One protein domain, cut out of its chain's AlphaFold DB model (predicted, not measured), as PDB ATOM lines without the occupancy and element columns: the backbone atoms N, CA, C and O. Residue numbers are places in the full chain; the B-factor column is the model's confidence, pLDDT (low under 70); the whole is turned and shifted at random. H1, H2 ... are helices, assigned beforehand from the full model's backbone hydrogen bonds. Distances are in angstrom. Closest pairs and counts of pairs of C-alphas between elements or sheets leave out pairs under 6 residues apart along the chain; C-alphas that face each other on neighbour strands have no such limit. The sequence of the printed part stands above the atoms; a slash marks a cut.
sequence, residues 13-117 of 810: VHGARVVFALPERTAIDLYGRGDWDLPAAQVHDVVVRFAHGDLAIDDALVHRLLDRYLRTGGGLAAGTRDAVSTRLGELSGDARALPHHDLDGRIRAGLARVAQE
ATOM      1  N   VAL A  13     207.176 188.822 134.173       42.75
ATOM      2  CA  VAL A  13     208.272 188.303 134.996       42.75
ATOM      3  C   VAL A  13     208.455 186.844 134.592       42.75
ATOM      4  O   VAL A  13     207.571 186.021 134.809       42.75
ATOM      5  N   HIS A  14     209.566 186.533 133.920       44.19
ATOM      6  CA  HIS A  14     209.907 185.177 133.455       44.19
ATOM      7  C   HIS A  14     208.844 184.488 132.572       44.19
ATOM      8  O   HIS A  14     208.638 183.283 132.665       44.19
ATOM      9  N   GLY A  15     208.158 185.241 131.705       47.00
ATOM     10  CA  GLY A  15     207.176 184.676 130.766       47.00
ATOM     11  C   GLY A  15     205.807 184.339 131.375       47.00
ATOM     12  O   GLY A  15     204.919 183.910 130.644       47.00
ATOM     13  N   ALA A  16     205.597 184.585 132.674       34.78
ATOM     14  CA  ALA A  16     204.288 184.485 133.313       34.78
ATOM     15  C   ALA A  16     203.546 185.834 133.274       34.78
ATOM     16  O   ALA A  16     204.123 186.894 133.536       34.78
ATOM     17  N   ARG A  17     202.244 185.797 132.958       40.66
ATOM     18  CA  ARG A  17     201.359 186.968 132.993       40.66
ATOM     19  C   ARG A  17     200.949 187.242 134.439       40.66
ATOM     20  O   ARG A  17     200.104 186.539 134.984       40.66
ATOM     21  N   VAL A  18     201.519 188.279 135.042       34.22
ATOM     22  CA  VAL A  18     201.102 188.752 136.368       34.22
ATOM     23  C   VAL A  18     199.896 189.677 136.202       34.22
ATOM     24  O   VAL A  18     199.967 190.681 135.494       34.22
ATOM     25  N   VAL A  19     198.772 189.325 136.828       45.53
ATOM     26  CA  VAL A  19     197.577 190.176 136.904       45.53
ATOM     27  C   VAL A  19     197.537 190.797 138.293       45.53
ATOM     28  O   VAL A  19     197.363 190.095 139.284       45.53
ATOM     29  N   PHE A  20     197.702 192.116 138.367       49.53
ATOM     30  CA  PHE A  20     197.478 192.857 139.603       49.53
ATOM     31  C   PHE A  20     195.976 193.111 139.750       49.53
ATOM     32  O   PHE A  20     195.378 193.779 138.911       49.53
ATOM     33  N   ALA A  21     195.364 192.552 140.791       59.09
ATOM     34  CA  ALA A  21     193.979 192.828 141.151       59.09
ATOM     35  C   ALA A  21     193.945 193.763 142.363       59.09
ATOM     36  O   ALA A  21     194.665 193.548 143.339       59.09
ATOM     37  N   LEU A  22     193.100 194.790 142.300       66.75
ATOM     38  CA  LEU A  22     192.795 195.645 143.443       66.75
ATOM     39  C   LEU A  22     191.472 195.206 144.078       66.75
ATOM     40  O   LEU A  22     190.545 194.825 143.357       66.75
ATOM     41  N   PRO A  23     191.335 195.290 145.412       73.19
ATOM     42  CA  PRO A  23     190.032 195.167 146.051       73.19
ATOM     43  C   PRO A  23     189.040 196.180 145.456       73.19
ATOM     44  O   PRO A  23     189.388 197.350 145.290       73.19
ATOM     45  N   GLU A  24     187.804 195.747 145.172       78.56
ATOM     46  CA  GLU A  24     186.751 196.564 144.530       78.56
ATOM     47  C   GLU A  24     186.580 197.923 145.223       78.56
ATOM     48  O   GLU A  24     186.598 198.968 144.585       78.56
ATOM     49  N   ARG A  25     186.560 197.927 146.555       77.50
ATOM     50  CA  ARG A  25     186.488 199.141 147.369       77.50
ATOM     51  C   ARG A  25     187.667 200.101 147.173       77.50
ATOM     52  O   ARG A  25     187.458 201.307 147.103       77.50
ATOM     53  N   THR A  26     188.897 199.589 147.103       76.88
ATOM     54  CA  THR A  26     190.094 200.416 146.875       76.88
ATOM     55  C   THR A  26     190.046 201.046 145.489       76.88
ATOM     56  O   THR A  26     190.361 202.221 145.346       76.88
ATOM     57  N   ALA A  27     189.601 200.289 144.485       81.94
ATOM     58  CA  ALA A  27     189.385 200.811 143.144       81.94
ATOM     59  C   ALA A  27     188.329 201.933 143.145       81.94
ATOM     60  O   ALA A  27     188.567 202.993 142.569       81.94
ATOM     61  N   ILE A  28     187.209 201.742 143.852       87.12
ATOM     62  CA  ILE A  28     186.160 202.760 144.013       87.12
ATOM     63  C   ILE A  28     186.685 204.008 144.739       87.12
ATOM     64  O   ILE A  28     186.308 205.111 144.368       87.12
ATOM     65  N   ASP A  29     187.555 203.873 145.743       83.44
ATOM     66  CA  ASP A  29     188.128 205.011 146.485       83.44
ATOM     67  C   ASP A  29     189.137 205.802 145.656       83.44
ATOM     68  O   ASP A  29     189.044 207.027 145.589       83.44
ATOM     69  N   LEU A  30     190.035 205.119 144.945       83.06
ATOM     70  CA  LEU A  30     190.940 205.767 143.993       83.06
ATOM     71  C   LEU A  30     190.156 206.452 142.865       83.06
ATOM     72  O   LEU A  30     190.499 207.563 142.457       83.06
ATOM     73  N   TYR A  31     189.053 205.841 142.419       89.25
ATOM     74  CA  TYR A  31     188.114 206.502 141.525       89.25
ATOM     75  C   TYR A  31     187.447 207.707 142.194       89.25
ATOM     76  O   TYR A  31     187.527 208.801 141.667       89.25
ATOM     77  N   GLY A  32     186.857 207.608 143.378       86.75
ATOM     78  CA  GLY A  32     186.229 208.760 144.035       86.75
ATOM     79  C   GLY A  32     187.179 209.953 144.232       86.75
ATOM     80  O   GLY A  32     186.738 211.098 144.171       86.75
ATOM     81  N   ARG A  33     188.484 209.704 144.424       84.88
ATOM     82  CA  ARG A  33     189.518 210.734 144.661       84.88
ATOM     83  C   ARG A  33     190.080 211.403 143.411       84.88
ATOM     84  O   ARG A  33     190.677 212.465 143.536       84.88
ATOM     85  N   GLY A  34     189.919 210.810 142.231       87.75
ATOM     86  CA  GLY A  34     190.614 211.288 141.029       87.75
ATOM     87  C   GLY A  34     191.911 210.541 140.708       87.75
ATOM     88  O   GLY A  34     192.433 210.707 139.612       87.75
ATOM     89  N   ASP A  35     192.403 209.695 141.615       85.44
ATOM     90  CA  ASP A  35     193.730 209.067 141.527       85.44
ATOM     91  C   ASP A  35     193.799 207.923 140.497       85.44
ATOM     92  O   ASP A  35     194.884 207.544 140.055       85.44
ATOM     93  N   TRP A  36     192.649 207.349 140.125       86.31
ATOM     94  CA  TRP A  36     192.545 206.264 139.143       86.31
ATOM     95  C   TRP A  36     191.237 206.378 138.338       86.31
ATOM     96  O   TRP A  36     190.186 206.653 138.912       86.31
ATOM     97  N   ASP A  37     191.267 206.142 137.023       87.31
ATOM     98  CA  ASP A  37     190.063 206.027 136.178       87.31
ATOM     99  C   ASP A  37     189.570 204.580 136.022       87.31
ATOM    100  O   ASP A  37     190.318 203.683 135.629       87.31
ATOM    101  N   LEU A  38     188.288 204.346 136.310       86.25
ATOM    102  CA  LEU A  38     187.641 203.050 136.109       86.25
ATOM    103  C   LEU A  38     186.774 203.071 134.843       86.25
ATOM    104  O   LEU A  38     186.180 204.107 134.534       86.25
ATOM    105  N   PRO A  39     186.650 201.940 134.121       87.75
ATOM    106  CA  PRO A  39     185.722 201.823 133.003       87.75
ATOM    107  C   PRO A  39     184.306 202.251 133.403       87.75
ATOM    108  O   PRO A  39     183.768 201.758 134.393       87.75
ATOM    109  N   ALA A  40     183.675 203.113 132.602       85.62
ATOM    110  CA  ALA A  40     182.363 203.689 132.916       85.62
ATOM    111  C   ALA A  40     181.292 202.624 133.216       85.62
ATOM    112  O   ALA A  40     180.486 202.802 134.124       85.62
ATOM    113  N   ALA A  41     181.331 201.485 132.515       85.00
ATOM    114  CA  ALA A  41     180.432 200.358 132.766       85.00
ATOM    115  C   ALA A  41     180.618 199.735 134.164       85.00
ATOM    116  O   ALA A  41     179.635 199.357 134.791       85.00
ATOM    117  N   GLN A  42     181.854 199.664 134.673       89.12
ATOM    118  CA  GLN A  42     182.137 199.152 136.019       89.12
ATOM    119  C   GLN A  42     181.680 200.143 137.092       89.12
ATOM    120  O   GLN A  42     181.102 199.740 138.093       89.12
ATOM    121  N   VAL A  43     181.886 201.445 136.870       91.25
ATOM    122  CA  VAL A  43     181.390 202.480 137.789       91.25
ATOM    123  C   VAL A  43     179.859 202.489 137.817       91.25
ATOM    124  O   VAL A  43     179.268 202.567 138.890       91.25
ATOM    125  N   HIS A  44     179.211 202.346 136.658       91.88
ATOM    126  CA  HIS A  44     177.757 202.234 136.561       91.88
ATOM    127  C   HIS A  44     177.219 201.009 137.316       91.88
ATOM    128  O   HIS A  44     176.287 201.156 138.102       91.88
ATOM    129  N   ASP A  45     177.832 199.831 137.141       92.56
ATOM    130  CA  ASP A  45     177.482 198.609 137.885       92.56
ATOM    131  C   ASP A  45     177.569 198.817 139.404       92.56
ATOM    132  O   ASP A  45     176.627 198.505 140.132       92.56
ATOM    133  N   VAL A  46     178.653 199.437 139.882       92.38
ATOM    134  CA  VAL A  46     178.837 199.778 141.301       92.38
ATOM    135  C   VAL A  46     177.711 200.688 141.804       92.38
ATOM    136  O   VAL A  46     177.157 200.439 142.877       92.38
ATOM    137  N   VAL A  47     177.340 201.724 141.043       93.69
ATOM    138  CA  VAL A  47     176.261 202.652 141.425       93.69
ATOM    139  C   VAL A  47     174.896 201.957 141.436       93.69
ATOM    140  O   VAL A  47     174.113 202.180 142.359       93.69
ATOM    141  N   VAL A  48     174.613 201.089 140.462       91.88
ATOM    142  CA  VAL A  48     173.367 200.305 140.397       91.88
ATOM    143  C   VAL A  48     173.280 199.327 141.572       91.88
ATOM    144  O   VAL A  48     172.267 199.300 142.269       91.88
ATOM    145  N   ARG A  49     174.354 198.583 141.861       92.50
ATOM    146  CA  ARG A  49     174.415 197.676 143.018       92.50
ATOM    147  C   ARG A  49     174.252 198.424 144.338       92.50
ATOM    148  O   ARG A  49     173.545 197.943 145.218       92.50
ATOM    149  N   PHE A  50     174.841 199.612 144.476       91.50
ATOM    150  CA  PHE A  50     174.595 200.463 145.642       91.50
ATOM    151  C   PHE A  50     173.115 200.856 145.746       91.50
ATOM    152  O   PHE A  50     172.502 200.664 146.797       91.50
ATOM    153  N   ALA A  51     172.526 201.348 144.651       90.62
ATOM    154  CA  ALA A  51     171.133 201.784 144.604       90.62
ATOM    155  C   ALA A  51     170.160 200.678 145.047       90.62
ATOM    156  O   ALA A  51     169.212 200.945 145.784       90.62
ATOM    157  N   HIS A  52     170.420 199.432 144.643       87.94
ATOM    158  CA  HIS A  52     169.586 198.276 144.977       87.94
ATOM    159  C   HIS A  52     169.950 197.594 146.302       87.94
ATOM    160  O   HIS A  52     169.201 196.745 146.776       87.94
ATOM    161  N   GLY A  53     171.041 198.001 146.958       83.94
ATOM    162  CA  GLY A  53     171.475 197.406 148.222       83.94
ATOM    163  C   GLY A  53     172.369 196.177 148.105       83.94
ATOM    164  O   GLY A  53     172.700 195.588 149.130       83.94
ATOM    165  N   ASP A  54     172.788 195.823 146.894       84.75
ATOM    166  CA  ASP A  54     173.686 194.701 146.604       84.75
ATOM    167  C   ASP A  54     175.166 195.046 146.852       84.75
ATOM    168  O   ASP A  54     176.058 194.202 146.714       84.75
ATOM    169  N   LEU A  55     175.452 196.303 147.199       83.38
ATOM    170  CA  LEU A  55     176.771 196.772 147.601       83.38
ATOM    171  C   LEU A  55     176.674 197.681 148.831       83.38
ATOM    172  O   LEU A  55     176.117 198.776 148.768       83.38
ATOM    173  N   ALA A  56     177.291 197.243 149.931       79.00
ATOM    174  CA  ALA A  56     177.545 198.083 151.096       79.00
ATOM    175  C   ALA A  56     178.821 198.911 150.875       79.00
ATOM    176  O   ALA A  56     179.888 198.371 150.572       79.00
ATOM    177  N   ILE A  57     178.704 200.226 151.021       80.38
ATOM    178  CA  ILE A  57     179.770 201.198 150.783       80.38
ATOM    179  C   ILE A  57     179.686 202.298 151.841       80.38
ATOM    180  O   ILE A  57     178.595 202.639 152.297       80.38
ATOM    181  N   ASP A  58     180.834 202.827 152.260       79.88
ATOM    182  CA  ASP A  58     180.872 203.871 153.287       79.88
ATOM    183  C   ASP A  58     180.282 205.186 152.777       79.88
ATOM    184  O   ASP A  58     180.434 205.530 151.601       79.88
ATOM    185  N   ASP A  59     179.717 205.971 153.695       81.12
ATOM    186  CA  ASP A  59     179.073 207.250 153.398       81.12
ATOM    187  C   ASP A  59     180.010 208.221 152.654       81.12
ATOM    188  O   ASP A  59     179.687 208.733 151.580       81.12
ATOM    189  N   ALA A  60     181.237 208.403 153.149       82.31
ATOM    190  CA  ALA A  60     182.229 209.274 152.513       82.31
ATOM    191  C   ALA A  60     182.682 208.772 151.134       82.31
ATOM    192  O   ALA A  60     183.053 209.554 150.253       82.31
ATOM    193  N   LEU A  61     182.694 207.453 150.940       87.31
ATOM    194  CA  LEU A  61     183.126 206.842 149.693       87.31
ATOM    195  C   LEU A  61     182.038 206.949 148.620       87.31
ATOM    196  O   LEU A  61     182.345 207.313 147.485       87.31
ATOM    197  N   VAL A  62     180.775 206.700 148.977       90.94
ATOM    198  CA  VAL A  62     179.660 206.769 148.027       90.94
ATOM    199  C   VAL A  62     179.393 208.191 147.554       90.94
ATOM    200  O   VAL A  62     179.173 208.404 146.364       90.94
ATOM    201  N   HIS A  63     179.508 209.180 148.441       91.19
ATOM    202  CA  HIS A  63     179.356 210.584 148.071       91.19
ATOM    203  C   HIS A  63     180.426 211.027 147.063       91.19
ATOM    204  O   HIS A  63     180.096 211.656 146.059       91.19
ATOM    205  N   ARG A  64     181.692 210.630 147.263       90.88
ATOM    206  CA  ARG A  64     182.790 210.908 146.315       90.88
ATOM    207  C   ARG A  64     182.634 210.156 144.994       90.88
ATOM    208  O   ARG A  64     182.856 210.733 143.932       90.88
ATOM    209  N   LEU A  65     182.224 208.888 145.054       94.25
ATOM    210  CA  LEU A  65     181.921 208.072 143.878       94.25
ATOM    211  C   LEU A  65     180.840 208.728 143.012       94.25
ATOM    212  O   LEU A  65     181.056 208.919 141.818       94.25
ATOM    213  N   LEU A  66     179.692 209.070 143.607       93.81
ATOM    214  CA  LEU A  66     178.552 209.644 142.894       93.81
ATOM    215  C   LEU A  66     178.872 211.037 142.342       93.81
ATOM    216  O   LEU A  66     178.553 211.317 141.188       93.81
ATOM    217  N   ASP A  67     179.554 211.881 143.119       93.50
ATOM    218  CA  ASP A  67     179.990 213.209 142.677       93.50
ATOM    219  C   ASP A  67     180.943 213.142 141.476       93.50
ATOM    220  O   ASP A  67     180.778 213.888 140.508       93.50
ATOM    221  N   ARG A  68     181.930 212.232 141.481       93.56
ATOM    222  CA  ARG A  68     182.784 212.033 140.299       93.56
ATOM    223  C   ARG A  68     181.983 211.457 139.135       93.56
ATOM    224  O   ARG A  68     182.055 212.017 138.044       93.56
ATOM    225  N   TYR A  69     181.206 210.398 139.361       93.81
ATOM    226  CA  TYR A  69     180.435 209.721 138.315       93.81
ATOM    227  C   TYR A  69     179.538 210.701 137.546       93.81
ATOM    228  O   TYR A  69     179.642 210.790 136.321       93.81
ATOM    229  N   LEU A  70     178.742 211.510 138.255       90.69
ATOM    230  CA  LEU A  70     177.839 212.489 137.641       90.69
ATOM    231  C   LEU A  70     178.598 213.620 136.930       90.69
ATOM    232  O   LEU A  70     178.255 213.961 135.798       90.69
ATOM    233  N   ARG A  71     179.674 214.161 137.525       89.94
ATOM    234  CA  ARG A  71     180.497 215.205 136.877       89.94
ATOM    235  C   ARG A  71     181.197 214.721 135.611       89.94
ATOM    236  O   ARG A  71     181.391 215.508 134.691       89.94
ATOM    237  N   THR A  72     181.556 213.441 135.546       87.62
ATOM    238  CA  THR A  72     182.158 212.827 134.349       87.62
ATOM    239  C   THR A  72     181.137 212.439 133.270       87.62
ATOM    240  O   THR A  72     181.505 211.810 132.283       87.62
ATOM    241  N   GLY A  73     179.865 212.825 133.427       84.12
ATOM    242  CA  GLY A  73     178.805 212.569 132.448       84.12
ATOM    243  C   GLY A  73     178.086 211.228 132.629       84.12
ATOM    244  O   GLY A  73     177.385 210.785 131.721       84.12
ATOM    245  N   GLY A  74     178.244 210.571 133.781       85.25
ATOM    246  CA  GLY A  74     177.511 209.356 134.122       85.25
ATOM    247  C   GLY A  74     176.005 209.608 134.225       85.25
ATOM    248  O   GLY A  74     175.554 210.461 134.987       85.25
ATOM    249  N   GLY A  75     175.210 208.852 133.467       84.81
ATOM    250  CA  GLY A  75     173.747 208.923 133.501       84.81
ATOM    251  C   GLY A  75     173.137 207.923 134.485       84.81
ATOM    252  O   GLY A  75     173.657 206.818 134.657       84.81
ATOM    253  N   LEU A  76     172.013 208.290 135.108       86.75
ATOM    254  CA  LEU A  76     171.170 207.380 135.890       86.75
ATOM    255  C   LEU A  76     169.748 207.401 135.334       86.75
ATOM    256  O   LEU A  76     169.179 208.470 135.117       86.75
ATOM    257  N   ALA A  77     169.165 206.217 135.141       87.50
ATOM    258  CA  ALA A  77     167.737 206.100 134.877       87.50
ATOM    259  C   ALA A  77     166.937 206.623 136.083       87.50
ATOM    260  O   ALA A  77     167.405 206.531 137.220       87.50
ATOM    261  N   ALA A  78     165.722 207.134 135.851       84.19
ATOM    262  CA  ALA A  78     164.894 207.745 136.897       84.19
ATOM    263  C   ALA A  78     164.712 206.827 138.124       84.19
ATOM    264  O   ALA A  78     165.001 207.240 139.242       84.19
ATOM    265  N   GLY A  79     164.371 205.548 137.909       84.00
ATOM    266  CA  GLY A  79     164.205 204.582 139.003       84.00
ATOM    267  C   GLY A  79     165.486 204.315 139.805       84.00
ATOM    268  O   GLY A  79     165.436 204.180 141.025       84.00
ATOM    269  N   THR A  80     166.655 204.299 139.154       87.50
ATOM    270  CA  THR A  80     167.949 204.174 139.848       87.50
ATOM    271  C   THR A  80     168.279 205.449 140.620       87.50
ATOM    272  O   THR A  80     168.783 205.369 141.735       87.50
ATOM    273  N   ARG A  81     167.967 206.627 140.066       88.00
ATOM    274  CA  ARG A  81     168.170 207.923 140.734       88.00
ATOM    275  C   ARG A  81     167.369 208.005 142.038       88.00
ATOM    276  O   ARG A  81     167.924 208.402 143.061       88.00
ATOM    277  N   ASP A  82     166.114 207.563 142.015       85.44
ATOM    278  CA  ASP A  82     165.247 207.525 143.199       85.44
ATOM    279  C   ASP A  82     165.752 206.522 144.247       85.44
ATOM    280  O   ASP A  82     165.790 206.827 145.444       85.44
ATOM    281  N   ALA A  83     166.216 205.348 143.807       88.12
ATOM    282  CA  ALA A  83     166.807 204.335 144.679       88.12
ATOM    283  C   ALA A  83     168.114 204.822 145.341       88.12
ATOM    284  O   ALA A  83     168.272 204.693 146.555       88.12
ATOM    285  N   VAL A  84     169.009 205.475 144.585       89.88
ATOM    286  CA  VAL A  84     170.216 206.128 145.128       89.88
ATOM    287  C   VAL A  84     169.834 207.197 146.149       89.88
ATOM    288  O   VAL A  84     170.376 207.210 147.251       89.88
ATOM    289  N   SER A  85     168.882 208.075 145.819       86.31
ATOM    290  CA  SER A  85     168.424 209.137 146.724       86.31
ATOM    291  C   SER A  85     167.893 208.561 148.041       86.31
ATOM    292  O   SER A  85     168.223 209.064 149.118       86.31
ATOM    293  N   THR A  86     167.135 207.464 147.967       85.56
ATOM    294  CA  THR A  86     166.611 206.738 149.131       85.56
ATOM    295  C   THR A  86     167.742 206.166 149.984       85.56
ATOM    296  O   THR A  86     167.803 206.456 151.178       85.56
ATOM    297  N   ARG A  87     168.700 205.460 149.370       86.81
ATOM    298  CA  ARG A  87     169.858 204.889 150.076       86.81
ATOM    299  C   ARG A  87     170.754 205.932 150.734       86.81
ATOM    300  O   ARG A  87     171.203 205.720 151.855       86.81
ATOM    301  N   LEU A  88     170.980 207.077 150.088       86.50
ATOM    302  CA  LEU A  88     171.711 208.186 150.712       86.50
ATOM    303  C   LEU A  88     170.966 208.746 151.934       86.50
ATOM    304  O   LEU A  88     171.600 209.135 152.913       86.50
ATOM    305  N   GLY A  89     169.628 208.765 151.896       78.00
ATOM    306  CA  GLY A  89     168.803 209.139 153.046       78.00
ATOM    307  C   GLY A  89     168.957 208.165 154.216       78.00
ATOM    308  O   GLY A  89     169.152 208.598 155.347       78.00
ATOM    309  N   GLU A  90     168.948 206.861 153.938       81.12
ATOM    310  CA  GLU A  90     169.165 205.820 154.951       81.12
ATOM    311  C   GLU A  90     170.565 205.894 155.578       81.12
ATOM    312  O   GLU A  90     170.687 205.818 156.797       81.12
ATOM    313  N   LEU A  91     171.612 206.098 154.766       76.19
ATOM    314  CA  LEU A  91     172.994 206.236 155.246       76.19
ATOM    315  C   LEU A  91     173.202 207.468 156.131       76.19
ATOM    316  O   LEU A  91     173.985 207.427 157.075       76.19
ATOM    317  N   SER A  92     172.508 208.564 155.827       67.88
ATOM    318  CA  SER A  92     172.670 209.830 156.541       67.88
ATOM    319  C   SER A  92     171.977 209.848 157.907       67.88
ATOM    320  O   SER A  92     172.222 210.763 158.685       67.88
ATOM    321  N   GLY A  93     171.047 208.923 158.183       64.38
ATOM    322  CA  GLY A  93     170.164 208.976 159.362       64.38
ATOM    323  C   GLY A  93     169.178 210.162 159.376       64.38
ATOM    324  O   GLY A  93     168.255 210.198 160.190       64.38
ATOM    325  N   ASP A  94     169.331 211.112 158.451       56.81
ATOM    326  CA  ASP A  94     168.489 212.288 158.283       56.81
ATOM    327  C   ASP A  94     167.213 211.941 157.507       56.81
ATOM    328  O   ASP A  94     167.112 212.082 156.288       56.81
ATOM    329  N   ALA A  95     166.173 211.560 158.248       46.34
ATOM    330  CA  ALA A  95     164.809 211.467 157.725       46.34
ATOM    331  C   ALA A  95     164.201 212.843 157.361       46.34
ATOM    332  O   ALA A  95     163.077 212.912 156.860       46.34
ATOM    333  N   ARG A  96     164.899 213.957 157.630       50.19
ATOM    334  CA  ARG A  96     164.398 215.321 157.413       50.19
ATOM    335  C   ARG A  96     165.344 216.150 156.537       50.19
ATOM    336  O   ARG A  96     166.471 216.415 156.924       50.19
ATOM    337  N   ALA A  97     164.774 216.653 155.431       49.09
ATOM    338  CA  ALA A  97     164.906 218.033 154.924       49.09
ATOM    339  C   ALA A  97     165.475 218.280 153.510       49.09
ATOM    340  O   ALA A  97     165.602 219.444 153.139       49.09
ATOM    341  N   LEU A  98     165.702 217.268 152.665       53.66
ATOM    342  CA  LEU A  98     165.855 217.508 151.217       53.66
ATOM    343  C   LEU A  98     164.820 216.709 150.418       53.66
ATOM    344  O   LEU A  98     164.668 215.510 150.677       53.66
ATOM    345  N   PRO A  99     164.110 217.320 149.451       60.09
ATOM    346  CA  PRO A  99     163.192 216.585 148.592       60.09
ATOM    347  C   PRO A  99     163.903 215.429 147.872       60.09
ATOM    348  O   PRO A  99     165.066 215.559 147.489       60.09
ATOM    349  N   HIS A 100     163.209 214.305 147.654       60.75
ATOM    350  CA  HIS A 100     163.776 213.114 146.998       60.75
ATOM    351  C   HIS A 100     164.397 213.400 145.617       60.75
ATOM    352  O   HIS A 100     165.292 212.669 145.195       60.75
ATOM    353  N   HIS A 101     163.965 214.474 144.948       64.00
ATOM    354  CA  HIS A 101     164.373 214.833 143.592       64.00
ATOM    355  C   HIS A 101     165.712 215.590 143.484       64.00
ATOM    356  O   HIS A 101     166.298 215.599 142.399       64.00
ATOM    357  N   ASP A 102     166.242 216.182 144.565       79.62
ATOM    358  CA  ASP A 102     167.519 216.920 144.524       79.62
ATOM    359  C   ASP A 102     168.718 216.034 144.910       79.62
ATOM    360  O   ASP A 102     169.335 216.184 145.968       79.62
ATOM    361  N   LEU A 103     169.037 215.065 144.045       84.25
ATOM    362  CA  LEU A 103     170.182 214.171 144.251       84.25
ATOM    363  C   LEU A 103     171.514 214.944 144.303       84.25
ATOM    364  O   LEU A 103     172.360 214.636 145.136       84.25
ATOM    365  N   ASP A 104     171.690 215.963 143.461       85.25
ATOM    366  CA  ASP A 104     172.935 216.736 143.384       85.25
ATOM    367  C   ASP A 104     173.143 217.614 144.632       85.25
ATOM    368  O   ASP A 104     174.261 217.753 145.135       85.25
ATOM    369  N   GLY A 105     172.068 218.189 145.183       83.31
ATOM    370  CA  GLY A 105     172.091 218.852 146.486       83.31
ATOM    371  C   GLY A 105     172.412 217.892 147.630       83.31
ATOM    372  O   GLY A 105     173.260 218.214 148.460       83.31
ATOM    373  N   ARG A 106     171.821 216.688 147.637       84.06
ATOM    374  CA  ARG A 106     172.132 215.641 148.630       84.06
ATOM    375  C   ARG A 106     173.590 215.203 148.565       84.06
ATOM    376  O   ARG A 106     174.236 215.130 149.605       84.06
ATOM    377  N   ILE A 107     174.125 214.980 147.362       87.62
ATOM    378  CA  ILE A 107     175.525 214.585 147.182       87.62
ATOM    379  C   ILE A 107     176.459 215.671 147.725       87.62
ATOM    380  O   ILE A 107     177.369 215.372 148.495       87.62
ATOM    381  N   ARG A 108     176.212 216.944 147.387       85.56
ATOM    382  CA  ARG A 108     177.016 218.069 147.892       85.56
ATOM    383  C   ARG A 108     176.900 218.246 149.404       85.56
ATOM    384  O   ARG A 108     177.913 218.481 150.057       85.56
ATOM    385  N   ALA A 109     175.697 218.122 149.962       83.00
ATOM    386  CA  ALA A 109     175.477 218.205 151.403       83.00
ATOM    387  C   ALA A 109     176.198 217.070 152.146       83.00
ATOM    388  O   ALA A 109     176.870 217.320 153.144       83.00
ATOM    389  N   GLY A 110     176.128 215.843 151.625       82.62
ATOM    390  CA  GLY A 110     176.849 214.706 152.182       82.62
ATOM    391  C   GLY A 110     178.362 214.849 152.053       82.62
ATOM    392  O   GLY A 110     179.059 214.623 153.033       82.62
ATOM    393  N   LEU A 111     178.883 215.337 150.918       83.94
ATOM    394  CA  LEU A 111     180.307 215.676 150.769       83.94
ATOM    395  C   LEU A 111     180.769 216.731 151.781       83.94
ATOM    396  O   LEU A 111     181.841 216.592 152.365       83.94
ATOM    397  N   ALA A 112     179.966 217.772 152.006       82.94
ATOM    398  CA  ALA A 112     180.267 218.787 153.009       82.94
ATOM    399  C   ALA A 112     180.260 218.197 154.427       82.94
ATOM    400  O   ALA A 112     181.138 218.523 155.220       82.94
ATOM    401  N   ARG A 113     179.313 217.301 154.731       79.88
ATOM    402  CA  ARG A 113     179.210 216.607 156.021       79.88
ATOM    403  C   ARG A 113     180.398 215.681 156.274       79.88
ATOM    404  O   ARG A 113     181.015 215.780 157.322       79.88
ATOM    405  N   VAL A 114     180.750 214.813 155.324       74.88
ATOM    406  CA  VAL A 114     181.871 213.860 155.482       74.88
ATOM    407  C   VAL A 114     183.243 214.537 155.443       74.88
ATOM    408  O   VAL A 114     184.234 213.933 155.830       74.88
ATOM    409  N   ALA A 115     183.319 215.783 154.971       74.81
ATOM    410  CA  ALA A 115     184.525 216.599 155.066       74.81
ATOM    411  C   ALA A 115     184.674 217.299 156.430       74.81
ATOM    412  O   ALA A 115     185.740 217.850 156.711       74.81
ATOM    413  N   GLN A 116     183.633 217.322 157.273       75.75
ATOM    414  CA  GLN A 116     183.719 217.922 158.601       75.75
ATOM    415  C   GLN A 116     184.398 216.965 159.581       75.75
ATOM    416  O   GLN A 116     183.841 215.940 159.960       75.75
ATOM    417  N   GLU A 117     185.582 217.351 160.053       82.06
ATOM    418  CA  GLU A 117     186.209 216.701 161.199       82.06
ATOM    419  C   GLU A 117     185.403 217.006 162.466       82.06
ATOM    420  O   GLU A 117     185.267 218.165 162.873       82.06
TER     421      GLU A 117
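Overview. This is residues 13 to 117 of the 810 residues of an uncharacterized protein of Pseudonocardia sp. HH130630-07 (UniProt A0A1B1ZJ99). A compact knot of five helices has H3 at its core, with H1 on one side of H3 and H5 on the other; H4 makes a triangle with H3 and H5, and H2 meets H4 steeply with its last residues, 47 to 52. Before this body, residues 13 to 23 stick out as a long free tail. The printed part has 105 residues with five named helices, H1 to H5 in order along the chain, and no named strand; the class is all helix. With its tail the whole is only just compact, close to loose, with a radius of gyration of the C-alphas of 15.3 A, and elongated, spanning 60 by 34 by 23 A.

Along the chain. Start at C-alpha 13, at (208.272, 188.303, 134.996), and follow the tail to C-alpha 24 at (186.751, 196.564, 144.530), where H1 begins, residues 24 to 33, 14.4 A long. H2 is residues 40 to 52, 18.4 A long, and H3 is residues 59 to 71, also 18.4 A. Next look for H4, the longest, residues 78 to 92, 21.2 A from first to last C-alpha. H5, residues 103 to 114 and 16.2 A long, ends at C-alpha 114, at (181.871, 213.860, 155.482).

Arrangement. H1 touches H3 at a steep tilt of 61 degrees, the same way; look at the closest C-alphas, those of Gly 32 and Leu 65, 4.4 A apart. H2 is close to H3 but not clearly touching it, with the closest C-alphas, Val 43 and Tyr 69, 7.3 A apart. With residues 47 to 52 alone H2 touches H4, at a steep tilt of 64 degrees, and the C-alphas of Ala 51 and Val 84 come closest, at 4.5 A. H3 and H4 form a helical hairpin at a shallow tilt of 30 degrees, opposite ways; they only just touch, with 3 pairs of C-alphas within 8 A, between residue 59 of H3 and residues 88 to 92 of H4, Asp 59 and Leu 91 being closest at 6.4 A. H5 touches H3 at a steep tilt of 42 degrees, opposite ways, with the C-alphas of Ala 60 and Val 114 closest at 5.5 A. H5 also touches H4 at a shallow tilt of 24 degrees, the same way, with the C-alphas of Ser 85 and Leu 103 closest at 5.9 A. H1 is apart from H4 and H5, and H2 is apart from H5. In H1, H2, H3, H4 and H5 every O i to N i+4 pair is within hydrogen-bond range.

Size, cuts and confidence. The two C-alphas farthest apart are those of His 14 and Ala 97, 59.7 A. Without residues 13 to 23, the body of 94 residues spans 34 by 33 by 23 A, with a radius of gyration of 12.3 A. The printed part has no cut, and the four links between the helices are short. The mean pLDDT of the printed part is 79.2; look for values under 70 at residues 13 to 22 and 92 to 101.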